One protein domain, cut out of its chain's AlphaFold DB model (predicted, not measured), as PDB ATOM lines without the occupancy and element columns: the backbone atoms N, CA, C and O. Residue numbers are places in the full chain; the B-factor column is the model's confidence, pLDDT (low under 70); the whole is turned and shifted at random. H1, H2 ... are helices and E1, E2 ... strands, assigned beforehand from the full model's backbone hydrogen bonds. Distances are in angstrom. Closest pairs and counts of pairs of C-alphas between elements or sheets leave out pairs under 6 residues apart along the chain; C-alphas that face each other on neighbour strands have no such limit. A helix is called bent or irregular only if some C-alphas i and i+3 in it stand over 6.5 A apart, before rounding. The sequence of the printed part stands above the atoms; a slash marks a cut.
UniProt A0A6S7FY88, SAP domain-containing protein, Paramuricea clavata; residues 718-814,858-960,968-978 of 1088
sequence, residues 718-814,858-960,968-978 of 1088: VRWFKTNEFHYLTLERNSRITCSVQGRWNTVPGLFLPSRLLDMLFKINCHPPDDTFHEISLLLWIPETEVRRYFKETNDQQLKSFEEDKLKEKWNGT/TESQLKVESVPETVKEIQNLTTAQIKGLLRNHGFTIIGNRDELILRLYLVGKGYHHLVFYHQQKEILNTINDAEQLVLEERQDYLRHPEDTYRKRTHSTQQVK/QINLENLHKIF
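What this domain is: This is residues 718 to 814, 858 to 960 and 968 to 978 of the 1088 residues of the protein "SAP domain-containing protein" of Paramuricea clavata (UniProt A0A6S7FY88). This is a long, loose assembly of helices in which the two long ones, H5 and H9, run lengthwise in opposite directions and are offset end past end, with H3 and H4 between them in the middle. H7 packs on the far half of H5 and forms a small cluster with H6 and H8, while at the other end of the model H2 crosses H9, H1 and H10 lie near it, and residues 951 to 957 stick out. The printed part has 211 residues, with ten named helices and one named strand in the order H1 H2 H3 H4 H5 H6 H7 H8 H9 E1 H10, and its class is mostly helix. The whole is loose, with a radius of gyration of the C-alphas of 22.0 A, and elongated, spanning 71 by 36 by 31 A.

How they stand to each other: Begin with the longest helix, H5, residues 784 to 812. Near its first residues you find H4, residues 770 to 780; the two touch about perpendicular at 79 degrees, with the C-alphas of Ser 777 and Glu 784 closest at 5.0 A. H3, residues 754 to 764, only just touches H5, with 3 pairs of C-alphas within 8 A, the closest being Phe 762 and Phe 791 at 6.7 A. H3 and H4 form a helical hairpin and only just touch, with 3 pairs of C-alphas within 8 A, the closest being Pro 754 and Leu 780 at 5.0 A. Farther along H5, its residues 802 to 809 touch H7, residues 879 to 888, at a steep tilt of 51 degrees, opposite ways, and the C-alphas of Asp 805 and Ala 880 are closest at 5.2 A. H7 touches H8, residues 897 to 908, with C-alphas 886 and 904 closest at 6.3 A. H8 in turn touches H6, residues 871 to 875, through residues 901 to 905 alone, the closest C-alphas being those of Ile 874 and Ile 901 at 6.2 A. Now turn to the hub, H9, residues 917 to 943, which is apart from H5 but touches four helices. Its residues 919 to 923 touch H3 at a steep tilt of 39 degrees, opposite ways, with Met 760 and Gln 919 the closest C-alphas at 5.4 A. H2, residues 731 to 740, touches it about perpendicular at 77 degrees, with C-alphas 737 and 936 closest at 7.0 A. H1, residues 718 to 723, and H10, residues 971 to 978, each only just touch H9, with 3 pairs of C-alphas within 8 A; the closest are Val 718 and Glu 937 at 6.6 A, and Ile 927 and Phe 978 at 6.5 A. E1, residues 948 to 952, pairs with no named strand. Every O i to N i+4 pair is within hydrogen-bond range in H2, H3, H5, H6, H7, H8 and H9; the counts are 1 of 2 in H1, 5 of 7 in H4 and 2 of 4 in H10.

Where its parts are: Find C-alpha 784 at (175.126, 186.434, 128.566); from there H5 runs 41.7 A to C-alpha 812 at (196.446, 217.322, 110.317). H9 runs 38.9 A, ending at C-alpha 943 at (143.479, 179.609, 125.487). H4 is neither bent nor irregular, but only just: C-alphas 771 and 774 are 6.5 A apart.

The domain as a whole: The C-alphas farthest apart are those of Thr 858 and Arg 943, at 72.9 A. Residues 815 to 857 are not printed, with C-alphas 814 and 858 8.9 A apart; residues 961 to 967 are not printed either, with C-alphas 960 and 968 20.9 A apart. Of the links printed whole, H2 to H3 is long, with 13 residues. The mean pLDDT of the printed part is 80.7; it is under 70 at residues 721 to 725, 858 to 866, 945, 952 to 960 and 968 to 973.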
ATOM      1  N   VAL A 718     157.397 182.127 127.473       76.94
ATOM      2  CA  VAL A 718     156.716 180.917 127.967       76.94
ATOM      3  C   VAL A 718     157.476 179.645 127.596       76.94
ATOM      4  O   VAL A 718     157.633 178.753 128.436       76.94
ATOM      5  N   ARG A 719     157.984 179.532 126.364       75.50
ATOM      6  CA  ARG A 719     158.793 178.373 125.970       75.50
ATOM      7  C   ARG A 719     160.144 178.358 126.664       75.50
ATOM      8  O   ARG A 719     160.571 177.289 127.096       75.50
ATOM      9  N   TRP A 720     160.806 179.505 126.801       77.19
ATOM     10  CA  TRP A 720     162.073 179.578 127.525       77.19
ATOM     11  C   TRP A 720     161.938 179.095 128.970       77.19
ATOM     12  O   TRP A 720     162.777 178.312 129.404       77.19
ATOM     13  N   PHE A 721     160.854 179.426 129.678       68.81
ATOM     14  CA  PHE A 721     160.600 178.864 131.013       68.81
ATOM     15  C   PHE A 721     160.565 177.332 131.025       68.81
ATOM     16  O   PHE A 721     161.025 176.704 131.975       68.81
ATOM     17  N   LYS A 722     160.038 176.717 129.963       64.50
ATOM     18  CA  LYS A 722     159.908 175.258 129.855       64.50
ATOM     19  C   LYS A 722     161.189 174.570 129.395       64.50
ATOM     20  O   LYS A 722     161.436 173.429 129.777       64.50
ATOM     21  N   THR A 723     161.968 175.212 128.524       64.44
ATOM     22  CA  THR A 723     163.069 174.550 127.803       64.44
ATOM     23  C   THR A 723     164.444 175.155 128.060       64.44
ATOM     24  O   THR A 723     165.439 174.552 127.670       64.44
ATOM     25  N   ASN A 724     164.515 176.333 128.681       67.25
ATOM     26  CA  ASN A 724     165.717 177.157 128.825       67.25
ATOM     27  C   ASN A 724     166.429 177.431 127.482       67.25
ATOM     28  O   ASN A 724     167.653 177.526 127.400       67.25
ATOM     29  N   GLU A 725     165.656 177.522 126.395       68.69
ATOM     30  CA  GLU A 725     166.173 177.802 125.055       68.69
ATOM     31  C   GLU A 725     165.638 179.149 124.566       68.69
ATOM     32  O   GLU A 725     164.428 179.361 124.525       68.69
ATOM     33  N   PHE A 726     166.534 180.039 124.135       76.56
ATOM     34  CA  PHE A 726     166.159 181.292 123.479       76.56
ATOM     35  C   PHE A 726     165.571 181.000 122.088       76.56
ATOM     36  O   PHE A 726     166.320 180.798 121.131       76.56
ATOM     37  N   HIS A 727     164.238 180.981 121.965       81.88
ATOM     38  CA  HIS A 727     163.485 180.901 120.699       81.88
ATOM     39  C   HIS A 727     162.554 182.095 120.540       81.88
ATOM     40  O   HIS A 727     162.075 182.632 121.528       81.88
ATOM     41  N   TYR A 728     162.313 182.526 119.309       88.75
ATOM     42  CA  TYR A 728     161.203 183.440 119.039       88.75
ATOM     43  C   TYR A 728     159.906 182.635 118.925       88.75
ATOM     44  O   TYR A 728     159.963 181.422 118.682       88.75
ATOM     45  N   LEU A 729     158.764 183.312 119.079       88.25
ATOM     46  CA  LEU A 729     157.439 182.701 118.953       88.25
ATOM     47  C   LEU A 729     157.298 181.913 117.635       88.25
ATOM     48  O   LEU A 729     158.073 182.048 116.689       88.25
ATOM     49  N   THR A 730     156.304 181.038 117.546       87.31
ATOM     50  CA  THR A 730     155.942 180.452 116.249       87.31
ATOM     51  C   THR A 730     155.205 181.489 115.397       87.31
ATOM     52  O   THR A 730     154.639 182.446 115.927       87.31
ATOM     53  N   LEU A 731     155.200 181.322 114.067       87.44
ATOM     54  CA  LEU A 731     154.511 182.258 113.166       87.44
ATOM     55  C   LEU A 731     153.026 182.386 113.533       87.44
ATOM     56  O   LEU A 731     152.500 183.494 113.576       87.44
ATOM     57  N   GLU A 732     152.365 181.261 113.803       86.69
ATOM     58  CA  GLU A 732     150.959 181.203 114.200       86.69
ATOM     59  C   GLU A 732     150.720 181.981 115.484       86.69
ATOM     60  O   GLU A 732     149.828 182.824 115.532       86.69
ATOM     61  N   ARG A 733     151.535 181.721 116.508       87.62
ATOM     62  CA  ARG A 733     151.365 182.326 117.825       87.62
ATOM     63  C   ARG A 733     151.656 183.820 117.811       87.62
ATOM     64  O   ARG A 733     150.871 184.600 118.337       87.62
ATOM     65  N   ASN A 734     152.722 184.225 117.124       91.25
ATOM     66  CA  ASN A 734     153.047 185.632 116.907       91.25
ATOM     67  C   ASN A 734     151.906 186.347 116.164       91.25
ATOM     68  O   ASN A 734     151.436 187.380 116.624       91.25
ATOM     69  N   SER A 735     151.380 185.741 115.092       89.06
ATOM     70  CA  SER A 735     150.246 186.302 114.345       89.06
ATOM     71  C   SER A 735     149.004 186.465 115.224       89.06
ATOM     72  O   SER A 735     148.368 187.512 115.173       89.06
ATOM     73  N   ARG A 736     148.668 185.468 116.059       88.38
ATOM     74  CA  ARG A 736     147.534 185.561 116.994       88.38
ATOM     75  C   ARG A 736     147.711 186.701 117.991       88.38
ATOM     76  O   ARG A 736     146.831 187.552 118.057       88.38
ATOM     77  N   ILE A 737     148.845 186.745 118.695       88.06
ATOM     78  CA  ILE A 737     149.134 187.768 119.713       88.06
ATOM     79  C   ILE A 737     149.102 189.170 119.094       88.06
ATOM     80  O   ILE A 737     148.435 190.064 119.615       88.06
ATOM     81  N   THR A 738     149.758 189.358 117.946       86.44
ATOM     82  CA  THR A 738     149.768 190.635 117.219       86.44
ATOM     83  C   THR A 738     148.382 191.049 116.724       86.44
ATOM     84  O   THR A 738     148.086 192.241 116.699       86.44
ATOM     85  N   CYS A 739     147.518 190.100 116.347       83.31
ATOM     86  CA  CYS A 739     146.145 190.400 115.945       83.31
ATOM     87  C   CYS A 739     145.220 190.707 117.132       83.31
ATOM     88  O   CYS A 739     144.299 191.503 116.969       83.31
ATOM     89  N   SER A 740     145.426 190.082 118.294       79.31
ATOM     90  CA  SER A 740     144.558 190.267 119.463       79.31
ATOM     91  C   SER A 740     144.909 191.491 120.302       79.31
ATOM     92  O   SER A 740     144.026 192.044 120.952       79.31
ATOM     93  N   VAL A 741     146.181 191.903 120.317       82.06
ATOM     94  CA  VAL A 741     146.683 192.948 121.219       82.06
ATOM     95  C   VAL A 741     147.510 193.959 120.440       82.06
ATOM     96  O   VAL A 741     148.453 193.614 119.722       82.06
ATOM     97  N   GLN A 742     147.179 195.238 120.611       79.25
ATOM     98  CA  GLN A 742     148.007 196.329 120.114       79.25
ATOM     99  C   GLN A 742     149.154 196.589 121.097       79.25
ATOM    100  O   GLN A 742     148.948 197.178 122.152       79.25
ATOM    101  N   GLY A 743     150.362 196.150 120.740       83.94
ATOM    102  CA  GLY A 743     151.599 196.499 121.445       83.94
ATOM    103  C   GLY A 743     152.582 197.242 120.541       83.94
ATOM    104  O   GLY A 743     152.435 197.240 119.310       83.94
ATOM    105  N   ARG A 744     153.636 197.839 121.118       89.44
ATOM    106  CA  ARG A 744     154.693 198.512 120.335       89.44
ATOM    107  C   ARG A 744     155.414 197.557 119.383       89.44
ATOM    108  O   ARG A 744     155.952 198.006 118.378       89.44
ATOM    109  N   TRP A 745     155.377 196.241 119.600       89.06
ATOM    110  CA  TRP A 745     155.890 195.259 118.630       89.06
ATOM    111  C   TRP A 745     155.135 195.269 117.286       89.06
ATOM    112  O   TRP A 745     155.661 194.772 116.292       89.06
ATOM    113  N   ASN A 746     153.955 195.890 117.205       86.50
ATOM    114  CA  ASN A 746     153.227 196.091 115.949       86.50
ATOM    115  C   ASN A 746     153.601 197.403 115.244       86.50
ATOM    116  O   ASN A 746     153.307 197.572 114.060       86.50
ATOM    117  N   THR A 747     154.237 198.338 115.955       87.50
ATOM    118  CA  THR A 747     154.490 199.703 115.478       87.50
ATOM    119  C   THR A 747     155.969 200.080 115.492       87.50
ATOM    120  O   THR A 747     156.357 200.983 114.769       87.50
ATOM    121  N   VAL A 748     156.852 199.395 116.207       89.19
ATOM    122  CA  VAL A 748     158.270 199.764 116.313       89.19
ATOM    123  C   VAL A 748     159.131 198.719 115.597       89.19
ATOM    124  O   VAL A 748     159.295 197.615 116.118       89.19
ATOM    125  N   PRO A 749     159.704 199.026 114.416       90.69
ATOM    126  CA  PRO A 749     160.578 198.102 113.694       90.69
ATOM    127  C   PRO A 749     161.812 197.701 114.505       90.69
ATOM    128  O   PRO A 749     162.505 198.554 115.062       90.69
ATOM    129  N   GLY A 750     162.108 196.403 114.563       90.31
ATOM    130  CA  GLY A 750     163.263 195.879 115.288       90.31
ATOM    131  C   GLY A 750     163.218 196.157 116.792       90.31
ATOM    132  O   GLY A 750     164.270 196.419 117.371       90.31
ATOM    133  N   LEU A 751     162.031 196.144 117.415       91.31
ATOM    134  CA  LEU A 751     161.856 196.406 118.854       91.31
ATOM    135  C   LEU A 751     162.755 195.488 119.700       91.31
ATOM    136  O   LEU A 751     163.532 195.966 120.517       91.31
ATOM    137  N   PHE A 752     162.719 194.183 119.412       91.88
ATOM    138  CA  PHE A 752     163.550 193.159 120.058       91.88
ATOM    139  C   PHE A 752     164.792 192.786 119.233       91.88
ATOM    140  O   PHE A 752     165.282 191.658 119.316       91.88
ATOM    141  N   LEU A 753     165.293 193.695 118.384       92.00
ATOM    142  CA  LEU A 753     166.517 193.454 117.620       92.00
ATOM    143  C   LEU A 753     167.739 193.551 118.557       92.00
ATOM    144  O   LEU A 753     168.033 194.652 119.037       92.00
ATOM    145  N   PRO A 754     168.509 192.465 118.772       91.50
ATOM    146  CA  PRO A 754     169.536 192.439 119.814       91.50
ATOM    147  C   PRO A 754     170.596 193.536 119.678       91.50
ATOM    148  O   PRO A 754     170.891 194.227 120.648       91.50
ATOM    149  N   SER A 755     171.141 193.770 118.477       89.00
ATOM    150  CA  SER A 755     172.158 194.819 118.299       89.00
ATOM    151  C   SER A 755     171.630 196.224 118.575       89.00
ATOM    152  O   SER A 755     172.370 197.043 119.100       89.00
ATOM    153  N   ARG A 756     170.360 196.514 118.246       89.75
ATOM    154  CA  ARG A 756     169.764 197.838 118.489       89.75
ATOM    155  C   ARG A 756     169.731 198.133 119.987       89.75
ATOM    156  O   ARG A 756     170.143 199.205 120.418       89.75
ATOM    157  N   LEU A 757     169.242 197.175 120.768       91.62
ATOM    158  CA  LEU A 757     169.148 197.296 122.218       91.62
ATOM    159  C   LEU A 757     170.539 197.285 122.877       91.62
ATOM    160  O   LEU A 757     170.786 198.094 123.768       91.62
ATOM    161  N   LEU A 758     171.474 196.456 122.396       92.50
ATOM    162  CA  LEU A 758     172.877 196.473 122.836       92.50
ATOM    163  C   LEU A 758     173.551 197.824 122.596       92.50
ATOM    164  O   LEU A 758     174.236 198.316 123.486       92.50
ATOM    165  N   ASP A 759     173.346 198.435 121.428       89.69
ATOM    166  CA  ASP A 759     173.889 199.757 121.109       89.69
ATOM    167  C   ASP A 759     173.357 200.827 122.064       89.69
ATOM    168  O   ASP A 759     174.119 201.676 122.532       89.69
ATOM    169  N   MET A 760     172.061 200.786 122.384       90.88
ATOM    170  CA  MET A 760     171.448 201.716 123.337       90.88
ATOM    171  C   MET A 760     171.963 201.495 124.765       90.88
ATOM    172  O   MET A 760     172.375 202.455 125.414       90.88
ATOM    173  N   LEU A 761     172.020 200.243 125.230       92.38
ATOM    174  CA  LEU A 761     172.524 199.895 126.562       92.38
ATOM    175  C   LEU A 761     173.999 200.268 126.720       92.38
ATOM    176  O   LEU A 761     174.382 200.868 127.724       92.38
ATOM    177  N   PHE A 762     174.815 199.982 125.704       91.19
ATOM    178  CA  PHE A 762     176.219 200.361 125.694       91.19
ATOM    179  C   PHE A 762     176.376 201.885 125.754       91.19
ATOM    180  O   PHE A 762     177.208 202.377 126.514       91.19
ATOM    181  N   LYS A 763     175.586 202.646 124.975       89.50
ATOM    182  CA  LYS A 763     175.616 204.119 124.991       89.50
ATOM    183  C   LYS A 763     175.354 204.674 126.397       89.50
ATOM    184  O   LYS A 763     176.108 205.542 126.835       89.50
ATOM    185  N   ILE A 764     174.354 204.136 127.103       87.81
ATOM    186  CA  ILE A 764     173.988 204.528 128.477       87.81
ATOM    187  C   ILE A 764     175.121 204.239 129.470       87.81
ATOM    188  O   ILE A 764     175.476 205.088 130.300       87.81
ATOM    189  N   ASN A 765     175.689 203.034 129.400       87.50
ATOM    190  CA  ASN A 765     176.827 202.646 130.216       87.50
ATOM    191  C   ASN A 765     177.618 201.513 129.552       87.50
ATOM    192  O   ASN A 765     177.142 200.387 129.461       87.50
ATOM    193  N   CYS A 766     178.862 201.790 129.163       85.62
ATOM    194  CA  CYS A 766     179.751 200.809 128.543       85.62
ATOM    195  C   CYS A 766     180.369 199.800 129.526       85.62
ATOM    196  O   CYS A 766     180.997 198.840 129.084       85.62
ATOM    197  N   HIS A 767     180.191 200.000 130.837       86.50
ATOM    198  CA  HIS A 767     180.670 199.106 131.894       86.50
ATOM    199  C   HIS A 767     179.544 198.869 132.919       86.50
ATOM    200  O   HIS A 767     179.572 199.440 134.014       86.50
ATOM    201  N   PRO A 768     178.498 198.103 132.560       87.56
ATOM    202  CA  PRO A 768     177.455 197.744 133.509       87.56
ATOM    203  C   PRO A 768     178.031 196.839 134.615       87.56
ATOM    204  O   PRO A 768     179.016 196.135 134.371       87.56
ATOM    205  N   PRO A 769     177.435 196.847 135.819       88.12
ATOM    206  CA  PRO A 769     177.781 195.908 136.881       88.12
ATOM    207  C   PRO A 769     177.696 194.450 136.412       88.12
ATOM    208  O   PRO A 769     176.873 194.103 135.559       88.12
ATOM    209  N   ASP A 770     178.542 193.582 136.974       84.25
ATOM    210  CA  ASP A 770     178.648 192.186 136.532       84.25
ATOM    211  C   ASP A 770     177.335 191.417 136.652       84.25
ATOM    212  O   ASP A 770     177.030 190.571 135.813       84.25
ATOM    213  N   ASP A 771     176.554 191.742 137.670       82.62
ATOM    214  CA  ASP A 771     175.261 191.153 137.955       82.62
ATOM    215  C   ASP A 771     174.134 191.719 137.088       82.62
ATOM    216  O   ASP A 771     173.020 191.304 137.335       82.62
ATOM    217  N   THR A 772     174.396 192.654 136.159       88.12
ATOM    218  CA  THR A 772     173.410 193.254 135.229       88.12
ATOM    219  C   THR A 772     173.443 192.600 133.836       88.12
ATOM    220  O   THR A 772     172.506 192.710 133.039       88.12
ATOM    221  N   PHE A 773     174.542 191.917 133.489       89.06
ATOM    222  CA  PHE A 773     174.689 191.284 132.172       89.06
ATOM    223  C   PHE A 773     173.667 190.169 131.942       89.06
ATOM    224  O   PHE A 773     173.252 189.954 130.801       89.06
ATOM    225  N   HIS A 774     173.255 189.480 133.006       86.19
ATOM    226  CA  HIS A 774     172.273 188.409 132.935       86.19
ATOM    227  C   HIS A 774     170.882 188.942 132.551       86.19
ATOM    228  O   HIS A 774     170.246 188.435 131.629       86.19
ATOM    229  N   GLU A 775     170.443 190.023 133.183       87.75
ATOM    230  CA  GLU A 775     169.168 190.704 132.956       87.75
ATOM    231  C   GLU A 775     169.136 191.299 131.548       87.75
ATOM    232  O   GLU A 775     168.159 191.133 130.814       87.75
ATOM    233  N   ILE A 776     170.248 191.914 131.125       90.75
ATOM    234  CA  ILE A 776     170.427 192.379 129.746       90.75
ATOM    235  C   ILE A 776     170.293 191.205 128.765       90.75
ATOM    236  O   ILE A 776     169.623 191.334 127.742       90.75
ATOM    237  N   SER A 777     170.892 190.048 129.062       88.00
ATOM    238  CA  SER A 777     170.831 188.870 128.186       88.00
ATOM    239  C   SER A 777     169.396 188.376 127.957       88.00
ATOM    240  O   SER A 777     169.029 188.051 126.824       88.00
ATOM    241  N   LEU A 778     168.561 188.416 129.002       86.38
ATOM    242  CA  LEU A 778     167.157 188.015 128.944       86.38
ATOM    243  C   LEU A 778     166.304 189.009 128.156       86.38
ATOM    244  O   LEU A 778     165.509 188.576 127.328       86.38
ATOM    245  N   LEU A 779     166.514 190.320 128.323       88.19
ATOM    246  CA  LEU A 779     165.818 191.334 127.516       88.19
ATOM    247  C   LEU A 779     166.170 191.224 126.021       88.19
ATOM    248  O   LEU A 779     165.316 191.375 125.150       88.19
ATOM    249  N   LEU A 780     167.446 190.976 125.718       86.88
ATOM    250  CA  LEU A 780     167.973 190.908 124.352       86.88
ATOM    251  C   LEU A 780     167.723 189.574 123.656       86.88
ATOM    252  O   LEU A 780     167.918 189.471 122.443       86.88
ATOM    253  N   TRP A 781     167.346 188.551 124.419       87.19
ATOM    254  CA  TRP A 781     167.134 187.200 123.924       87.19
ATOM    255  C   TRP A 781     168.387 186.542 123.318       87.19
ATOM    256  O   TRP A 781     168.328 185.850 122.294       87.19
ATOM    257  N   ILE A 782     169.545 186.772 123.945       85.06
ATOM    258  CA  ILE A 782     170.852 186.218 123.552       85.06
ATOM    259  C   ILE A 782     171.629 185.732 124.787       85.06
ATOM    260  O   ILE A 782     171.366 186.206 125.886       85.06
ATOM    261  N   PRO A 783     172.620 184.833 124.646       82.81
ATOM    262  CA  PRO A 783     173.416 184.378 125.787       82.81
ATOM    263  C   PRO A 783     174.205 185.507 126.468       82.81
ATOM    264  O   PRO A 783     174.774 186.369 125.802       82.81
ATOM    265  N   GLU A 784     174.351 185.450 127.791       85.75
ATOM    266  CA  GLU A 784     175.126 186.434 128.566       85.75
ATOM    267  C   GLU A 784     176.581 186.575 128.080       85.75
ATOM    268  O   GLU A 784     177.121 187.680 127.995       85.75
ATOM    269  N   THR A 785     177.209 185.465 127.677       84.25
ATOM    270  CA  THR A 785     178.567 185.459 127.107       84.25
ATOM    271  C   THR A 785     178.679 186.340 125.863       84.25
ATOM    272  O   THR A 785     179.720 186.951 125.627       84.25
ATOM    273  N   GLU A 786     177.602 186.430 125.081       83.62
ATOM    274  CA  GLU A 786     177.523 187.263 123.882       83.62
ATOM    275  C   GLU A 786     177.381 188.738 124.230       83.62
ATOM    276  O   GLU A 786     178.073 189.565 123.637       83.62
ATOM    277  N   VAL A 787     176.569 189.066 125.240       88.88
ATOM    278  CA  VAL A 787     176.457 190.435 125.764       88.88
ATOM    279  C   VAL A 787     177.823 190.924 126.247       88.88
ATOM    280  O   VAL A 787     178.301 191.973 125.814       88.88
ATOM    281  N   ARG A 788     178.502 190.138 127.093       90.69
ATOM    282  CA  ARG A 788     179.821 190.493 127.642       90.69
ATOM    283  C   ARG A 788     180.859 190.691 126.545       90.69
ATOM    284  O   ARG A 788     181.612 191.666 126.564       90.69
ATOM    285  N   ARG A 789     180.886 189.787 125.562       87.00
ATOM    286  CA  ARG A 789     181.783 189.908 124.411       87.00
ATOM    287  C   ARG A 789     181.481 191.160 123.594       87.00
ATOM    288  O   ARG A 789     182.420 191.869 123.250       87.00
ATOM    289  N   TYR A 790     180.207 191.449 123.327       88.19
ATOM    290  CA  TYR A 790     179.804 192.641 122.587       88.19
ATOM    291  C   TYR A 790     180.306 193.920 123.257       88.19
ATOM    292  O   TYR A 790     180.922 194.756 122.602       88.19
ATOM    293  N   PHE A 791     180.087 194.059 124.567       91.31
ATOM    294  CA  PHE A 791     180.532 195.231 125.321       91.31
ATOM    295  C   PHE A 791     182.053 195.377 125.274       91.31
ATOM    296  O   PHE A 791     182.560 196.463 124.995       91.31
ATOM    297  N   LYS A 792     182.788 194.276 125.454       90.19
ATOM    298  CA  LYS A 792     184.251 194.276 125.364       90.19
ATOM    299  C   LYS A 792     184.745 194.699 123.978       90.19
ATOM    300  O   LYS A 792     185.536 195.630 123.871       90.19
ATOM    301  N   GLU A 793     184.264 194.051 122.918       88.00
ATOM    302  CA  GLU A 793     184.699 194.336 121.546       88.00
ATOM    303  C   GLU A 793     184.340 195.763 121.114       88.00
ATOM    304  O   GLU A 793     185.156 196.439 120.486       88.00
ATOM    305  N   THR A 794     183.149 196.239 121.473       88.06
ATOM    306  CA  THR A 794     182.676 197.592 121.152       88.06
ATOM    307  C   THR A 794     183.475 198.663 121.902       88.06
ATOM    308  O   THR A 794     183.807 199.700 121.319       88.06
ATOM    309  N   ASN A 795     183.859 198.402 123.156       89.62
ATOM    310  CA  ASN A 795     184.751 199.274 123.922       89.62
ATOM    311  C   ASN A 795     186.165 199.312 123.315       89.62
ATOM    312  O   ASN A 795     186.709 200.392 123.077       89.62
ATOM    313  N   ASP A 796     186.730 198.155 122.961       88.00
ATOM    314  CA  ASP A 796     188.043 198.063 122.309       88.00
ATOM    315  C   ASP A 796     188.062 198.802 120.959       88.00
ATOM    316  O   ASP A 796     189.026 199.498 120.628       88.00
ATOM    317  N   GLN A 797     186.991 198.677 120.169       87.06
ATOM    318  CA  GLN A 797     186.837 199.391 118.899       87.06
ATOM    319  C   GLN A 797     186.748 200.907 119.097       87.06
ATOM    320  O   GLN A 797     187.356 201.657 118.331       87.06
ATOM    321  N   GLN A 798     186.050 201.372 120.133       85.69
ATOM    322  CA  GLN A 798     185.982 202.795 120.467       85.69
ATOM    323  C   GLN A 798     187.315 203.370 120.900       85.69
ATOM    324  O   GLN A 798     187.683 204.443 120.429       85.69
ATOM    325  N   LEU A 799     188.046 202.663 121.762       86.62
ATOM    326  CA  LEU A 799     189.370 203.098 122.193       86.62
ATOM    327  C   LEU A 799     190.316 203.194 120.992       86.62
ATOM    328  O   LEU A 799     190.988 204.206 120.828       86.62
ATOM    329  N   LYS A 800     190.285 202.208 120.086       88.19
ATOM    330  CA  LYS A 800     191.041 202.265 118.825       88.19
ATOM    331  C   LYS A 800     190.612 203.437 117.940       88.19
ATOM    332  O   LYS A 800     191.472 204.146 117.433       88.19
ATOM    333  N   SER A 801     189.308 203.669 117.774       87.31
ATOM    334  CA  SER A 801     188.791 204.808 117.000       87.31
ATOM    335  C   SER A 801     189.217 206.149 117.597       87.31
ATOM    336  O   SER A 801     189.516 207.075 116.851       87.31
ATOM    337  N   PHE A 802     189.246 206.262 118.923       88.44
ATOM    338  CA  PHE A 802     189.669 207.473 119.611       88.44
ATOM    339  C   PHE A 802     191.163 207.750 119.430       88.44
ATOM    340  O   PHE A 802     191.537 208.878 119.117       88.44
ATOM    341  N   GLU A 803     192.011 206.731 119.577       86.69
ATOM    342  CA  GLU A 803     193.451 206.870 119.326       86.69
ATOM    343  C   GLU A 803     193.744 207.193 117.852       86.69
ATOM    344  O   GLU A 803     194.614 208.011 117.556       86.69
ATOM    345  N   GLU A 804     192.962 206.642 116.923       87.81
ATOM    346  CA  GLU A 804     193.055 206.974 115.500       87.81
ATOM    347  C   GLU A 804     192.665 208.438 115.214       87.81
ATOM    348  O   GLU A 804     193.341 209.122 114.442       87.81
ATOM    349  N   ASP A 805     191.618 208.954 115.872       85.62
ATOM    350  CA  ASP A 805     191.220 210.363 115.763       85.62
ATOM    351  C   ASP A 805     192.292 211.304 116.334       85.62
ATOM    352  O   ASP A 805     192.586 212.330 115.715       85.62
ATOM    353  N   LYS A 806     192.922 210.951 117.465       84.94
ATOM    354  CA  LYS A 806     194.062 211.706 118.018       84.94
ATOM    355  C   LYS A 806     195.249 211.716 117.067       84.94
ATOM    356  O   LYS A 806     195.895 212.745 116.885       84.94
ATOM    357  N   LEU A 807     195.550 210.571 116.457       84.00
ATOM    358  CA  LEU A 807     196.646 210.463 115.505       84.00
ATOM    359  C   LEU A 807     196.373 211.342 114.281       84.00
ATOM    360  O   LEU A 807     197.236 212.110 113.858       84.00
ATOM    361  N   LYS A 808     195.150 211.294 113.748       85.50
ATOM    362  CA  LYS A 808     194.717 212.176 112.663       85.50
ATOM    363  C   LYS A 808     194.844 213.650 113.047       85.50
ATOM    364  O   LYS A 808     195.324 214.432 112.231       85.50
ATOM    365  N   GLU A 809     194.444 214.030 114.260       82.44
ATOM    366  CA  GLU A 809     194.586 215.397 114.773       82.44
ATOM    367  C   GLU A 809     196.051 215.836 114.840       82.44
ATOM    368  O   GLU A 809     196.399 216.860 114.254       82.44
ATOM    369  N   LYS A 810     196.921 215.017 115.440       81.75
ATOM    370  CA  LYS A 810     198.363 215.280 115.548       81.75
ATOM    371  C   LYS A 810     198.991 215.618 114.195       81.75
ATOM    372  O   LYS A 810     199.808 216.528 114.097       81.75
ATOM    373  N   TRP A 811     198.611 214.899 113.138       82.75
ATOM    374  CA  TRP A 811     199.220 215.070 111.818       82.75
ATOM    375  C   TRP A 811     198.501 216.080 110.916       82.75
ATOM    376  O   TRP A 811     199.119 216.555 109.960       82.75
ATOM    377  N   ASN A 812     197.244 216.456 111.201       80.81
ATOM    378  CA  ASN A 812     196.446 217.322 110.317       80.81
ATOM    379  C   ASN A 812     197.070 218.712 110.084       80.81
ATOM    380  O   ASN A 812     196.839 219.334 109.043       80.81
ATOM    381  N   GLY A 813     197.862 219.190 111.050       74.31
ATOM    382  CA  GLY A 813     198.435 220.531 111.073       74.31
ATOM    383  C   GLY A 813     199.706 220.671 110.241       74.31
ATOM    384  O   GLY A 813     200.082 221.793 109.903       74.31
ATOM    385  N   THR A 814     200.342 219.550 109.894       80.19
ATOM    386  CA  THR A 814     201.658 219.506 109.240       80.19
ATOM    387  C   THR A 814     201.623 219.973 107.783       80.19
ATOM    388  O   THR A 814     200.601 219.870 107.093       80.19
ATOM    389  N   THR A 858     203.378 220.297 116.538       58.38
ATOM    390  CA  THR A 858     203.111 220.803 117.888       58.38
ATOM    391  C   THR A 858     202.109 219.849 118.531       58.38
ATOM    392  O   THR A 858     201.054 219.606 117.942       58.38
ATOM    393  N   GLU A 859     202.435 219.262 119.688       53.50
ATOM    394  CA  GLU A 859     201.464 218.451 120.421       53.50
ATOM    395  C   GLU A 859     200.226 219.312 120.654       53.50
ATOM    396  O   GLU A 859     200.276 220.312 121.373       53.50
ATOM    397  N   SER A 860     199.117 218.948 120.006       51.12
ATOM    398  CA  SER A 860     197.815 219.493 120.343       51.12
ATOM    399  C   SER A 860     197.581 219.111 121.794       51.12
ATOM    400  O   SER A 860     197.293 217.951 122.101       51.12
ATOM    401  N   GLN A 861     197.772 220.063 122.704       50.81
ATOM    402  CA  GLN A 861     197.387 219.867 124.082       50.81
ATOM    403  C   GLN A 861     195.882 219.604 124.046       50.81
ATOM    404  O   GLN A 861     195.087 220.511 123.822       50.81
ATOM    405  N   LEU A 862     195.479 218.354 124.280       50.88
ATOM    406  CA  LEU A 862     194.096 217.941 124.558       50.88
ATOM    407  C   LEU A 862     193.563 218.576 125.865       50.88
ATOM    408  O   LEU A 862     192.661 218.042 126.500       50.88
ATOM    409  N   LYS A 863     194.137 219.703 126.296       51.72
ATOM    410  CA  LYS A 863     193.760 220.481 127.465       51.72
ATOM    411  C   LYS A 863     192.796 221.574 127.036       51.72
ATOM    412  O   LYS A 863     193.115 222.757 127.048       51.72
ATOM    413  N   VAL A 864     191.600 221.159 126.646       55.94
ATOM    414  CA  VAL A 864     190.441 222.021 126.855       55.94
ATOM    415  C   VAL A 864     190.019 221.739 128.297       55.94
ATOM    416  O   VAL A 864     189.411 220.710 128.569       55.94
ATOM    417  N   GLU A 865     190.468 222.572 129.240       56.91
ATOM    418  CA  GLU A 865     190.181 222.385 130.675       56.91
ATOM    419  C   GLU A 865     188.697 222.631 131.002       56.91
ATOM    420  O   GLU A 865     188.199 222.122 132.002       56.91
ATOM    421  N   SER A 866     187.966 223.351 130.139       69.56
ATOM    422  CA  SER A 866     186.557 223.701 130.336       69.56
ATOM    423  C   SER A 866     185.679 223.362 129.126       69.56
ATOM    424  O   SER A 866     186.008 223.655 127.980       69.56
ATOM    425  N   VAL A 867     184.517 222.750 129.374       76.94
ATOM    426  CA  VAL A 867     183.538 222.440 128.320       76.94
ATOM    427  C   VAL A 867     182.937 223.741 127.755       76.94
ATOM    428  O   VAL A 867     182.397 224.522 128.554       76.94
ATOM    429  N   PRO A 868     182.986 223.972 126.422       79.88
ATOM    430  CA  PRO A 868     182.402 225.162 125.799       79.88
ATOM    431  C   PRO A 868     180.878 225.239 125.965       79.88
ATOM    432  O   PRO A 868     180.209 224.219 126.142       79.88
ATOM    433  N   GLU A 869     180.309 226.444 125.886       72.06
ATOM    434  CA  GLU A 869     178.904 226.689 126.266       72.06
ATOM    435  C   GLU A 869     177.963 226.917 125.083       72.06
ATOM    436  O   GLU A 869     176.736 226.921 125.255       72.06
ATOM    437  N   THR A 870     178.515 227.104 123.884       76.75
ATOM    438  CA  THR A 870     177.737 227.322 122.663       76.75
ATOM    439  C   THR A 870     178.012 226.238 121.627       76.75
ATOM    440  O   THR A 870     179.133 225.758 121.470       76.75
ATOM    441  N   VAL A 871     176.981 225.868 120.860       78.31
ATOM    442  CA  VAL A 871     177.114 224.893 119.762       78.31
ATOM    443  C   VAL A 871     178.168 225.348 118.745       78.31
ATOM    444  O   VAL A 871     178.916 224.519 118.237       78.31
ATOM    445  N   LYS A 872     178.293 226.661 118.502       80.56
ATOM    446  CA  LYS A 872     179.298 227.238 117.593       80.56
ATOM    447  C   LYS A 872     180.734 227.007 118.074       80.56
ATOM    448  O   LYS A 872     181.589 226.649 117.271       80.56
ATOM    449  N   GLU A 873     181.007 227.175 119.368       81.81
ATOM    450  CA  GLU A 873     182.328 226.869 119.936       81.81
ATOM    451  C   GLU A 873     182.642 225.376 119.837       81.81
ATOM    452  O   GLU A 873     183.743 224.997 119.444       81.81
ATOM    453  N   ILE A 874     181.655 224.525 120.130       83.94
ATOM    454  CA  ILE A 874     181.814 223.070 120.063       83.94
ATOM    455  C   ILE A 874     182.045 222.605 118.615       83.94
ATOM    456  O   ILE A 874     182.868 221.724 118.373       83.94
ATOM    457  N   GLN A 875     181.376 223.217 117.635       85.00
ATOM    458  CA  GLN A 875     181.574 222.929 116.210       85.00
ATOM    459  C   GLN A 875     183.010 223.195 115.737       85.00
ATOM    460  O   GLN A 875     183.465 222.514 114.814       85.00
ATOM    461  N   ASN A 876     183.729 224.122 116.383       85.00
ATOM    462  CA  ASN A 876     185.133 224.420 116.087       85.00
ATOM    463  C   ASN A 876     186.109 223.385 116.673       85.00
ATOM    464  O   ASN A 876     187.264 223.336 116.251       85.00
ATOM    465  N   LEU A 877     185.665 222.538 117.611       85.19
ATOM    466  CA  LEU A 877     186.497 221.483 118.189       85.19
ATOM    467  C   LEU A 877     186.713 220.324 117.210       85.19
ATOM    468  O   LEU A 877     185.841 219.944 116.419       85.19
ATOM    469  N   THR A 878     187.876 219.684 117.282       85.75
ATOM    470  CA  THR A 878     188.135 218.445 116.542       85.75
ATOM    471  C   THR A 878     187.325 217.285 117.133       85.75
ATOM    472  O   THR A 878     186.920 217.297 118.293       85.75
ATOM    473  N   THR A 879     187.070 216.238 116.339       87.19
ATOM    474  CA  THR A 879     186.349 215.050 116.839       87.19
ATOM    475  C   THR A 879     187.088 214.388 118.011       87.19
ATOM    476  O   THR A 879     186.444 213.924 118.948       87.19
ATOM    477  N   ALA A 880     188.424 214.392 117.998       86.88
ATOM    478  CA  ALA A 880     189.244 213.889 119.096       86.88
ATOM    479  C   ALA A 880     189.070 214.722 120.377       86.88
ATOM    480  O   ALA A 880     188.871 214.146 121.444       86.88
ATOM    481  N   GLN A 881     189.047 216.056 120.284       86.56
ATOM    482  CA  GLN A 881     188.769 216.933 121.428       86.56
ATOM    483  C   GLN A 881     187.374 216.689 122.018       86.56
ATOM    484  O   GLN A 881     187.245 216.516 123.228       86.56
ATOM    485  N   ILE A 882     186.340 216.595 121.172       88.94
ATOM    486  CA  ILE A 882     184.960 216.335 121.621       88.94
ATOM    487  C   ILE A 882     184.874 214.986 122.352       88.94
ATOM    488  O   ILE A 882     184.343 214.909 123.460       88.94
ATOM    489  N   LYS A 883     185.439 213.922 121.762       90.44
ATOM    490  CA  LYS A 883     185.491 212.591 122.388       90.44
ATOM    491  C   LYS A 883     186.284 212.611 123.701       90.44
ATOM    492  O   LYS A 883     185.872 211.975 124.665       90.44
ATOM    493  N   GLY A 884     187.392 213.351 123.755       88.25
ATOM    494  CA  GLY A 884     188.204 213.517 124.961       88.25
ATOM    495  C   GLY A 884     187.421 214.153 126.108       88.25
ATOM    496  O   GLY A 884     187.400 213.602 127.205       88.25
ATOM    497  N   LEU A 885     186.710 215.252 125.836       88.31
ATOM    498  CA  LEU A 885     185.869 215.932 126.824       88.31
ATOM    499  C   LEU A 885     184.741 215.027 127.335       88.31
ATOM    500  O   LEU A 885     184.597 214.850 128.541       88.31
ATOM    501  N   LEU A 886     183.986 214.381 126.439       88.94
ATOM    502  CA  LEU A 886     182.920 213.451 126.839       88.94
ATOM    503  C   LEU A 886     183.448 212.309 127.719       88.94
ATOM    504  O   LEU A 886     182.828 211.967 128.728       88.94
ATOM    505  N   ARG A 887     184.617 211.753 127.374       88.12
ATOM    506  CA  ARG A 887     185.269 210.701 128.160       88.12
ATOM    507  C   ARG A 887     185.693 211.195 129.545       88.12
ATOM    508  O   ARG A 887     185.497 210.461 130.508       88.12
ATOM    509  N   ASN A 888     186.226 212.415 129.658       85.75
ATOM    510  CA  ASN A 888     186.600 213.016 130.945       85.75
ATOM    511  C   ASN A 888     185.386 213.182 131.875       85.75
ATOM    512  O   ASN A 888     185.507 212.969 133.076       85.75
ATOM    513  N   HIS A 889     184.205 213.463 131.317       83.38
ATOM    514  CA  HIS A 889     182.941 213.524 132.063       83.38
ATOM    515  C   HIS A 889     182.273 212.147 132.280       83.38
ATOM    516  O   HIS A 889     181.188 212.050 132.858       83.38
ATOM    517  N   GLY A 890     182.918 211.051 131.863       84.06
ATOM    518  CA  GLY A 890     182.434 209.686 132.080       84.06
ATOM    519  C   GLY A 890     181.276 209.265 131.168       84.06
ATOM    520  O   GLY A 890     180.483 208.404 131.562       84.06
ATOM    521  N   PHE A 891     181.174 209.858 129.973       87.75
ATOM    522  CA  PHE A 891     180.216 209.480 128.931       87.75
ATOM    523  C   PHE A 891     180.873 208.682 127.802       87.75
ATOM    524  O   PHE A 891     182.078 208.770 127.554       87.75
ATOM    525  N   THR A 892     180.059 207.897 127.092       85.81
ATOM    526  CA  THR A 892     180.522 207.145 125.925       85.81
ATOM    527  C   THR A 892     180.766 208.061 124.727       85.81
ATOM    528  O   THR A 892     180.105 209.082 124.536       85.81
ATOM    529  N   ILE A 893     181.731 207.671 123.895       87.75
ATOM    530  CA  ILE A 893     182.221 208.456 122.753       87.75
ATOM    531  C   ILE A 893     181.713 207.925 121.401       87.75
ATOM    532  O   ILE A 893     182.284 208.229 120.352       87.75
ATOM    533  N   ILE A 894     180.657 207.102 121.423       84.38
ATOM    534  CA  ILE A 894     179.987 206.582 120.222       84.38
ATOM    535  C   ILE A 894     179.154 207.683 119.592       84.38
ATOM    536  O   ILE A 894     178.368 208.305 120.284       84.38
ATOM    537  N   GLY A 895     179.187 207.828 118.276       79.62
ATOM    538  CA  GLY A 895     178.209 208.636 117.554       79.62
ATOM    539  C   GLY A 895     178.826 209.282 116.332       79.62
ATOM    540  O   GLY A 895     180.050 209.316 116.180       79.62
ATOM    541  N   ASN A 896     177.969 209.798 115.456       81.50
ATOM    542  CA  ASN A 896     178.418 210.739 114.441       81.50
ATOM    543  C   ASN A 896     178.810 212.077 115.104       81.50
ATOM    544  O   ASN A 896     178.590 212.293 116.297       81.50
ATOM    545  N   ARG A 897     179.435 212.975 114.340       83.12
ATOM    546  CA  ARG A 897     179.927 214.248 114.880       83.12
ATOM    547  C   ARG A 897     178.801 215.089 115.494       83.12
ATOM    548  O   ARG A 897     179.015 215.643 116.564       83.12
ATOM    549  N   ASP A 898     177.626 215.126 114.876       79.69
ATOM    550  CA  ASP A 898     176.496 215.941 115.337       79.69
ATOM    551  C   ASP A 898     175.915 215.423 116.660       79.69
ATOM    552  O   ASP A 898     175.701 216.202 117.587       79.69
ATOM    553  N   GLU A 899     175.774 214.101 116.812       83.69
ATOM    554  CA  GLU A 899     175.412 213.463 118.083       83.69
ATOM    555  C   GLU A 899     176.413 213.820 119.190       83.69
ATOM    556  O   GLU A 899     176.017 214.136 120.311       83.69
ATOM    557  N   LEU A 900     177.715 213.771 118.892       88.44
ATOM    558  CA  LEU A 900     178.758 214.090 119.868       88.44
ATOM    559  C   LEU A 900     178.739 215.577 120.258       88.44
ATOM    560  O   LEU A 900     178.919 215.893 121.433       88.44
ATOM    561  N   ILE A 901     178.485 216.475 119.298       85.06
ATOM    562  CA  ILE A 901     178.326 217.916 119.540       85.06
ATOM    563  C   ILE A 901     177.135 218.169 120.468       85.06
ATOM    564  O   ILE A 901     177.291 218.858 121.475       85.06
ATOM    565  N   LEU A 902     175.968 217.589 120.167       84.12
ATOM    566  CA  LEU A 902     174.760 217.742 120.984       84.12
ATOM    567  C   LEU A 902     174.977 217.237 122.411       84.12
ATOM    568  O   LEU A 902     174.622 217.914 123.374       84.12
ATOM    569  N   ARG A 903     175.622 216.079 122.573       87.69
ATOM    570  CA  ARG A 903     175.924 215.534 123.904       87.69
ATOM    571  C   ARG A 903     176.884 216.415 124.685       87.69
ATOM    572  O   ARG A 903     176.649 216.664 125.862       87.69
ATOM    573  N   LEU A 904     177.941 216.912 124.042       88.56
ATOM    574  CA  LEU A 904     178.885 217.805 124.707       88.56
ATOM    575  C   LEU A 904     178.228 219.141 125.079       88.56
ATOM    576  O   LEU A 904     178.512 219.682 126.142       88.56
ATOM    577  N   TYR A 905     177.302 219.632 124.253       85.31
ATOM    578  CA  TYR A 905     176.496 220.810 124.563       85.31
ATOM    579  C   TYR A 905     175.638 220.601 125.819       85.31
ATOM    580  O   TYR A 905     175.663 221.439 126.720       85.31
ATOM    581  N   LEU A 906     174.945 219.461 125.929       83.19
ATOM    582  CA  LEU A 906     174.168 219.107 127.125       83.19
ATOM    583  C   LEU A 906     175.050 219.039 128.380       83.19
ATOM    584  O   LEU A 906     174.685 219.590 129.419       83.19
ATOM    585  N   VAL A 907     176.237 218.433 128.274       85.88
ATOM    586  CA  VAL A 907     177.235 218.403 129.358       85.88
ATOM    587  C   VAL A 907     177.654 219.820 129.758       85.88
ATOM    588  O   VAL A 907     177.604 220.157 130.940       85.88
ATOM    589  N   GLY A 908     177.973 220.684 128.788       81.38
ATOM    590  CA  GLY A 908     178.372 222.076 129.027       81.38
ATOM    591  C   GLY A 908     177.306 222.923 129.728       81.38
ATOM    592  O   GLY A 908     177.655 223.841 130.473       81.38
ATOM    593  N   LYS A 909     176.023 222.582 129.546       79.19
ATOM    594  CA  LYS A 909     174.870 223.199 130.226       79.19
ATOM    595  C   LYS A 909     174.499 222.551 131.564       79.19
ATOM    596  O   LYS A 909     173.581 223.019 132.226       79.19
ATOM    597  N   GLY A 910     175.196 221.494 131.981       73.69
ATOM    598  CA  GLY A 910     174.875 220.757 133.204       73.69
ATOM    599  C   GLY A 910     173.733 219.742 133.054       73.69
ATOM    600  O   GLY A 910     173.416 219.051 134.018       73.69
ATOM    601  N   TYR A 911     173.177 219.548 131.855       80.31
ATOM    602  CA  TYR A 911     172.102 218.586 131.562       80.31
ATOM    603  C   TYR A 911     172.626 217.162 131.322       80.31
ATOM    604  O   TYR A 911     172.297 216.493 130.344       80.31
ATOM    605  N   HIS A 912     173.458 216.680 132.239       83.06
ATOM    606  CA  HIS A 912     174.145 215.390 132.141       83.06
ATOM    607  C   HIS A 912     173.180 214.191 132.051       83.06
ATOM    608  O   HIS A 912     173.465 213.219 131.354       83.06
ATOM    609  N   HIS A 913     172.020 214.264 132.706       78.69
ATOM    610  CA  HIS A 913     170.984 213.224 132.661       78.69
ATOM    611  C   HIS A 913     170.279 213.119 131.294       78.69
ATOM    612  O   HIS A 913     169.789 212.046 130.954       78.69
ATOM    613  N   LEU A 914     170.290 214.180 130.472       80.19
ATOM    614  CA  LEU A 914     169.643 214.188 129.151       80.19
ATOM    615  C   LEU A 914     170.502 213.571 128.036       80.19
ATOM    616  O   LEU A 914     169.984 213.245 126.971       80.19
ATOM    617  N   VAL A 915     171.801 213.353 128.274       83.06
ATOM    618  CA  VAL A 915     172.777 212.898 127.259       83.06
ATOM    619  C   VAL A 915     172.352 211.598 126.555       83.06
ATOM    620  O   VAL A 915     172.596 211.447 125.355       83.06
ATOM    621  N   PHE A 916     171.709 210.680 127.286       85.56
ATOM    622  CA  PHE A 916     171.198 209.402 126.771       85.56
ATOM    623  C   PHE A 916     169.725 209.147 127.130       85.56
ATOM    624  O   PHE A 916     169.280 207.998 127.123       85.56
ATOM    625  N   TYR A 917     168.966 210.206 127.437       80.94
ATOM    626  CA  TYR A 917     167.582 210.092 127.907       80.94
ATOM    627  C   TYR A 917     166.697 209.315 126.925       80.94
ATOM    628  O   TYR A 917     166.037 208.360 127.319       80.94
ATOM    629  N   HIS A 918     166.766 209.627 125.627       82.00
ATOM    630  CA  HIS A 918     165.993 208.901 124.614       82.00
ATOM    631  C   HIS A 918     166.329 207.406 124.559       82.00
ATOM    632  O   HIS A 918     165.426 206.583 124.447       82.00
ATOM    633  N   GLN A 919     167.614 207.035 124.645       87.56
ATOM    634  CA  GLN A 919     168.012 205.624 124.652       87.56
ATOM    635  C   GLN A 919     167.488 204.914 125.900       87.56
ATOM    636  O   GLN A 919     167.029 203.779 125.815       87.56
ATOM    637  N   GLN A 920     167.542 205.590 127.047       86.50
ATOM    638  CA  GLN A 920     167.057 205.052 128.308       86.50
ATOM    639  C   GLN A 920     165.538 204.865 128.302       86.50
ATOM    640  O   GLN A 920     165.075 203.770 128.619       86.50
ATOM    641  N   LYS A 921     164.784 205.882 127.873       84.38
ATOM    642  CA  LYS A 921     163.324 205.824 127.726       84.38
ATOM    643  C   LYS A 921     162.907 204.693 126.787       84.38
ATOM    644  O   LYS A 921     162.012 203.920 127.104       84.38
ATOM    645  N   GLU A 922     163.600 204.528 125.661       87.75
ATOM    646  CA  GLU A 922     163.311 203.439 124.723       87.75
ATOM    647  C   GLU A 922     163.590 202.045 125.301       87.75
ATOM    648  O   GLU A 922     162.834 201.113 125.021       87.75
ATOM    649  N   ILE A 923     164.624 201.881 126.131       91.50
ATOM    650  CA  ILE A 923     164.872 200.607 126.820       91.50
ATOM    651  C   ILE A 923     163.812 200.354 127.894       91.50
ATOM    652  O   ILE A 923     163.296 199.244 127.948       91.50
ATOM    653  N   LEU A 924     163.445 201.360 128.696       90.50
ATOM    654  CA  LEU A 924     162.369 201.241 129.689       90.50
ATOM    655  C   LEU A 924     161.046 200.839 129.026       90.50
ATOM    656  O   LEU A 924     160.414 199.874 129.452       90.50
ATOM    657  N   ASN A 925     160.693 201.491 127.917       90.19
ATOM    658  CA  ASN A 925     159.532 201.119 127.114       90.19
ATOM    659  C   ASN A 925     159.627 199.676 126.603       90.19
ATOM    660  O   ASN A 925     158.654 198.941 126.691       90.19
ATOM    661  N   THR A 926     160.803 199.244 126.133       92.75
ATOM    662  CA  THR A 926     161.008 197.860 125.667       92.75
ATOM    663  C   THR A 926     160.883 196.842 126.809       92.75
ATOM    664  O   THR A 926     160.402 195.733 126.586       92.75
ATOM    665  N   ILE A 927     161.294 197.194 128.031       92.38
ATOM    666  CA  ILE A 927     161.095 196.347 129.216       92.38
ATOM    667  C   ILE A 927     159.599 196.231 129.532       92.38
ATOM    668  O   ILE A 927     159.114 195.123 129.739       92.38
ATOM    669  N   ASN A 928     158.860 197.343 129.507       90.88
ATOM    670  CA  ASN A 928     157.408 197.331 129.709       90.88
ATOM    671  C   ASN A 928     156.695 196.516 128.612       90.88
ATOM    672  O   ASN A 928     155.805 195.721 128.912       90.88
ATOM    673  N   ASP A 929     157.134 196.644 127.354       91.44
ATOM    674  CA  ASP A 929     156.646 195.832 126.233       91.44
ATOM    675  C   ASP A 929     156.924 194.335 126.470       91.44
ATOM    676  O   ASP A 929     156.075 193.493 126.183       91.44
ATOM    677  N   ALA A 930     158.095 193.980 127.010       91.06
ATOM    678  CA  ALA A 930     158.432 192.599 127.353       91.06
ATOM    679  C   ALA A 930     157.554 192.054 128.491       91.06
ATOM    680  O   ALA A 930     157.094 190.917 128.413       91.06
ATOM    681  N   GLU A 931     157.277 192.849 129.524       89.00
ATOM    682  CA  GLU A 931     156.372 192.466 130.614       89.00
ATOM    683  C   GLU A 931     154.941 192.251 130.127       89.00
ATOM    684  O   GLU A 931     154.327 191.230 130.451       89.00
ATOM    685  N   GLN A 932     154.425 193.170 129.305       89.25
ATOM    686  CA  GLN A 932     153.112 193.019 128.686       89.25
ATOM    687  C   GLN A 932     153.069 191.750 127.832       89.25
ATOM    688  O   GLN A 932     152.154 190.941 127.966       89.25
ATOM    689  N   LEU A 933     154.089 191.526 127.005       90.19
ATOM    690  CA  LEU A 933     154.189 190.343 126.161       90.19
ATOM    691  C   LEU A 933     154.169 189.037 126.969       90.19
ATOM    692  O   LEU A 933     153.471 188.108 126.576       90.19
ATOM    693  N   VAL A 934     154.862 188.959 128.109       87.00
ATOM    694  CA  VAL A 934     154.823 187.774 128.990       87.00
ATOM    695  C   VAL A 934     153.392 187.473 129.456       87.00
ATOM    696  O   VAL A 934     152.983 186.307 129.497       87.00
ATOM    697  N   LEU A 935     152.613 188.508 129.794       85.88
ATOM    698  CA  LEU A 935     151.209 188.351 130.184       85.88
ATOM    699  C   LEU A 935     150.358 187.851 129.013       85.88
ATOM    700  O   LEU A 935     149.572 186.916 129.189       85.88
ATOM    701  N   GLU A 936     150.543 188.421 127.823       89.69
ATOM    702  CA  GLU A 936     149.795 188.026 126.627       89.69
ATOM    703  C   GLU A 936     150.146 186.615 126.156       89.69
ATOM    704  O   GLU A 936     149.257 185.822 125.848       89.69
ATOM    705  N   GLU A 937     151.425 186.243 126.180       87.00
ATOM    706  CA  GLU A 937     151.860 184.881 125.890       87.00
ATOM    707  C   GLU A 937     151.224 183.876 126.850       87.00
ATOM    708  O   GLU A 937     150.814 182.794 126.418       87.00
ATOM    709  N   ARG A 938     151.125 184.211 128.143       82.19
ATOM    710  CA  ARG A 938     150.473 183.357 129.141       82.19
ATOM    711  C   ARG A 938     148.988 183.201 128.838       82.19
ATOM    712  O   ARG A 938     148.484 182.083 128.889       82.19
ATOM    713  N   GLN A 939     148.290 184.291 128.528       83.62
ATOM    714  CA  GLN A 939     146.873 184.228 128.171       83.62
ATOM    715  C   GLN A 939     146.639 183.426 126.888       83.62
ATOM    716  O   GLN A 939     145.737 182.590 126.865       83.62
ATOM    717  N   ASP A 940     147.453 183.637 125.849       85.00
ATOM    718  CA  ASP A 940     147.382 182.857 124.610       85.00
ATOM    719  C   ASP A 940     147.648 181.376 124.888       85.00
ATOM    720  O   ASP A 940     146.861 180.548 124.450       85.00
ATOM    721  N   TYR A 941     148.654 181.035 125.701       78.31
ATOM    722  CA  TYR A 941     148.935 179.640 126.064       78.31
ATOM    723  C   TYR A 941     147.764 178.973 126.801       78.31
ATOM    724  O   TYR A 941     147.449 177.815 126.548       78.31
ATOM    725  N   LEU A 942     147.099 179.696 127.710       77.88
ATOM    726  CA  LEU A 942     145.933 179.179 128.439       77.88
ATOM    727  C   LEU A 942     144.724 178.936 127.525       77.88
ATOM    728  O   LEU A 942     143.916 178.055 127.810       77.88
ATOM    729  N   ARG A 943     144.577 179.730 126.459       79.06
ATOM    730  CA  ARG A 943     143.479 179.609 125.487       79.06
ATOM    731  C   ARG A 943     143.790 178.603 124.374       79.06
ATOM    732  O   ARG A 943     142.879 177.927 123.907       79.06
ATOM    733  N   HIS A 944     145.055 178.528 123.969       78.19
ATOM    734  CA  HIS A 944     145.579 177.772 122.833       78.19
ATOM    735  C   HIS A 944     146.894 177.076 123.225       78.19
ATOM    736  O   HIS A 944     147.975 177.537 122.843       78.19
ATOM    737  N   PRO A 945     146.836 175.982 124.007       67.88
ATOM    738  CA  PRO A 945     148.033 175.240 124.408       67.88
ATOM    739  C   PRO A 945     148.716 174.533 123.224       67.88
ATOM    740  O   PRO A 945     149.885 174.156 123.309       67.88
ATOM    741  N   GLU A 946     148.009 174.347 122.106       70.88
ATOM    742  CA  GLU A 946     148.549 173.783 120.877       70.88
ATOM    743  C   GLU A 946     149.493 174.742 120.130       70.88
ATOM    744  O   GLU A 946     149.134 175.849 119.722       70.88
ATOM    745  N   ASP A 947     150.705 174.262 119.847       71.75
ATOM    746  CA  ASP A 947     151.666 174.971 119.008       71.75
ATOM    747  C   ASP A 947     151.812 174.333 117.625       71.75
ATOM    748  O   ASP A 947     151.758 173.111 117.447       71.75
ATOM    749  N   THR A 948     152.075 175.183 116.631       77.06
ATOM    750  CA  THR A 948     152.462 174.760 115.282       77.06
ATOM    751  C   THR A 948     153.919 175.116 115.010       77.06
ATOM    752  O   THR A 948     154.304 176.279 114.914       77.06
ATOM    753  N   TYR A 949     154.752 174.098 114.825       77.00
ATOM    754  CA  TYR A 949     156.176 174.240 114.549       77.00
ATOM    755  C   TYR A 949     156.479 173.962 113.079       77.00
ATOM    756  O   TYR A 949     155.990 173.000 112.497       77.00
ATOM    757  N   ARG A 950     157.360 174.757 112.463       73.81
ATOM    758  CA  ARG A 950     157.848 174.507 111.092       73.81
ATOM    759  C   ARG A 950     159.252 173.920 111.103       73.81
ATOM    760  O   ARG A 950     160.227 174.628 111.367       73.81
ATOM    761  N   LYS A 951     159.376 172.648 110.728       71.75
ATOM    762  CA  LYS A 951     160.656 171.969 110.511       71.75
ATOM    763  C   LYS A 951     161.048 172.068 109.043       71.75
ATOM    764  O   LYS A 951     160.290 171.675 108.166       71.75
ATOM    765  N   ARG A 952     162.232 172.600 108.748       69.88
ATOM    766  CA  ARG A 952     162.629 172.920 107.370       69.88
ATOM    767  C   ARG A 952     163.672 171.927 106.862       69.88
ATOM    768  O   ARG A 952     164.720 171.767 107.478       69.88
ATOM    769  N   THR A 953     163.413 171.284 105.721       52.06
ATOM    770  CA  THR A 953     164.245 170.195 105.151       52.06
ATOM    771  C   THR A 953     165.685 170.630 104.841       52.06
ATOM    772  O   THR A 953     166.601 169.811 104.795       52.06
ATOM    773  N   HIS A 954     165.901 171.937 104.677       51.66
ATOM    774  CA  HIS A 954     167.202 172.539 104.389       51.66
ATOM    775  C   HIS A 954     167.566 173.682 105.350       51.66
ATOM    776  O   HIS A 954     168.347 174.555 104.980       51.66
ATOM    777  N   SER A 955     167.022 173.709 106.576       41.06
ATOM    778  CA  SER A 955     167.493 174.684 107.567       41.06
ATOM    779  C   SER A 955     168.934 174.396 107.965       41.06
ATOM    780  O   SER A 955     169.287 173.262 108.299       41.06
ATOM    781  N   THR A 956     169.749 175.443 108.015       34.69
ATOM    782  CA  THR A 956     171.008 175.434 108.758       34.69
ATOM    783  C   THR A 956     170.716 175.060 110.212       34.69
ATOM    784  O   THR A 956     169.695 175.486 110.756       34.69
ATOM    785  N   GLN A 957     171.591 174.271 110.845       32.41
ATOM    786  CA  GLN A 957     171.463 173.955 112.270       32.41
ATOM    787  C   GLN A 957     171.281 175.264 113.055       32.41
ATOM    788  O   GLN A 957     172.069 176.206 112.910       32.41
ATOM    789  N   GLN A 958     170.192 175.347 113.823       37.25
ATOM    790  CA  GLN A 958     170.062 176.362 114.861       37.25
ATOM    791  C   GLN A 958     171.229 176.162 115.829       37.25
ATOM    792  O   GLN A 958     171.633 175.022 116.084       37.25
ATOM    793  N   VAL A 959     171.813 177.267 116.287       33.28
ATOM    794  CA  VAL A 959     172.889 177.230 117.275       33.28
ATOM    795  C   VAL A 959     172.338 176.481 118.484       33.28
ATOM    796  O   VAL A 959     171.376 176.920 119.105       33.28
ATOM    797  N   LYS A 960     172.897 175.301 118.764       29.88
ATOM    798  CA  LYS A 960     172.645 174.613 120.025       29.88
ATOM    799  C   LYS A 960     173.414 175.391 121.074       29.88
ATOM    800  O   LYS A 960     174.632 175.250 121.153       29.88
ATOM    801  N   GLN A 968     166.179 176.624 139.368       40.50
ATOM    802  CA  GLN A 968     164.748 176.884 139.217       40.50
ATOM    803  C   GLN A 968     164.489 178.386 139.023       40.50
ATOM    804  O   GLN A 968     164.650 179.172 139.955       40.50
ATOM    805  N   ILE A 969     164.077 178.784 137.818       44.50
ATOM    806  CA  ILE A 969     163.562 180.128 137.548       44.50
ATOM    807  C   ILE A 969     162.037 180.022 137.455       44.50
ATOM    808  O   ILE A 969     161.512 179.428 136.520       44.50
ATOM    809  N   ASN A 970     161.332 180.578 138.443       52.31
ATOM    810  CA  ASN A 970     159.871 180.735 138.437       52.31
ATOM    811  C   ASN A 970     159.495 182.019 137.657       52.31
ATOM    812  O   ASN A 970     160.304 182.937 137.584       52.31
ATOM    813  N   LEU A 971     158.284 182.137 137.103       51.06
ATOM    814  CA  LEU A 971     157.779 183.350 136.428       51.06
ATOM    815  C   LEU A 971     157.848 184.611 137.309       51.06
ATOM    816  O   LEU A 971     158.124 185.696 136.801       51.06
ATOM    817  N   GLU A 972     157.707 184.463 138.632       53.91
ATOM    818  CA  GLU A 972     157.958 185.538 139.610       53.91
ATOM    819  C   GLU A 972     159.393 186.096 139.558       53.91
ATOM    820  O   GLU A 972     159.641 187.209 140.020       53.91
ATOM    821  N   ASN A 973     160.347 185.359 138.981       67.69
ATOM    822  CA  ASN A 973     161.720 185.817 138.798       67.69
ATOM    823  C   ASN A 973     161.884 186.739 137.578       67.69
ATOM    824  O   ASN A 973     162.758 187.595 137.639       67.69
ATOM    825  N   LEU A 974     161.070 186.642 136.511       74.12
ATOM    826  CA  LEU A 974     161.223 187.536 135.342       74.12
ATOM    827  C   LEU A 974     160.825 188.977 135.653       74.12
ATOM    828  O   LEU A 974     161.554 189.893 135.286       74.12
ATOM    829  N   HIS A 975     159.719 189.188 136.369       81.19
ATOM    830  CA  HIS A 975     159.347 190.536 136.798       81.19
ATOM    831  C   HIS A 975     160.426 191.130 137.717       81.19
ATOM    832  O   HIS A 975     160.861 192.252 137.502       81.19
ATOM    833  N   LYS A 976     160.972 190.349 138.663       83.75
ATOM    834  CA  LYS A 976     162.107 190.789 139.502       83.75
ATOM    835  C   LYS A 976     163.350 191.145 138.677       83.75
ATOM    836  O   LYS A 976     164.038 192.107 139.000       83.75
ATOM    837  N   ILE A 977     163.636 190.383 137.622       83.31
ATOM    838  CA  ILE A 977     164.738 190.629 136.678       83.31
ATOM    839  C   ILE A 977     164.525 191.945 135.918       83.31
ATOM    840  O   ILE A 977     165.435 192.770 135.845       83.31
ATOM    841  N   PHE A 978     163.321 192.170 135.393       88.31
ATOM    842  CA  PHE A 978     162.982 193.401 134.687       88.31
ATOM    843  C   PHE A 978     162.955 194.614 135.620       88.31
ATOM    844  O   PHE A 978     163.536 195.640 135.276       88.31
TER     845      PHE A 978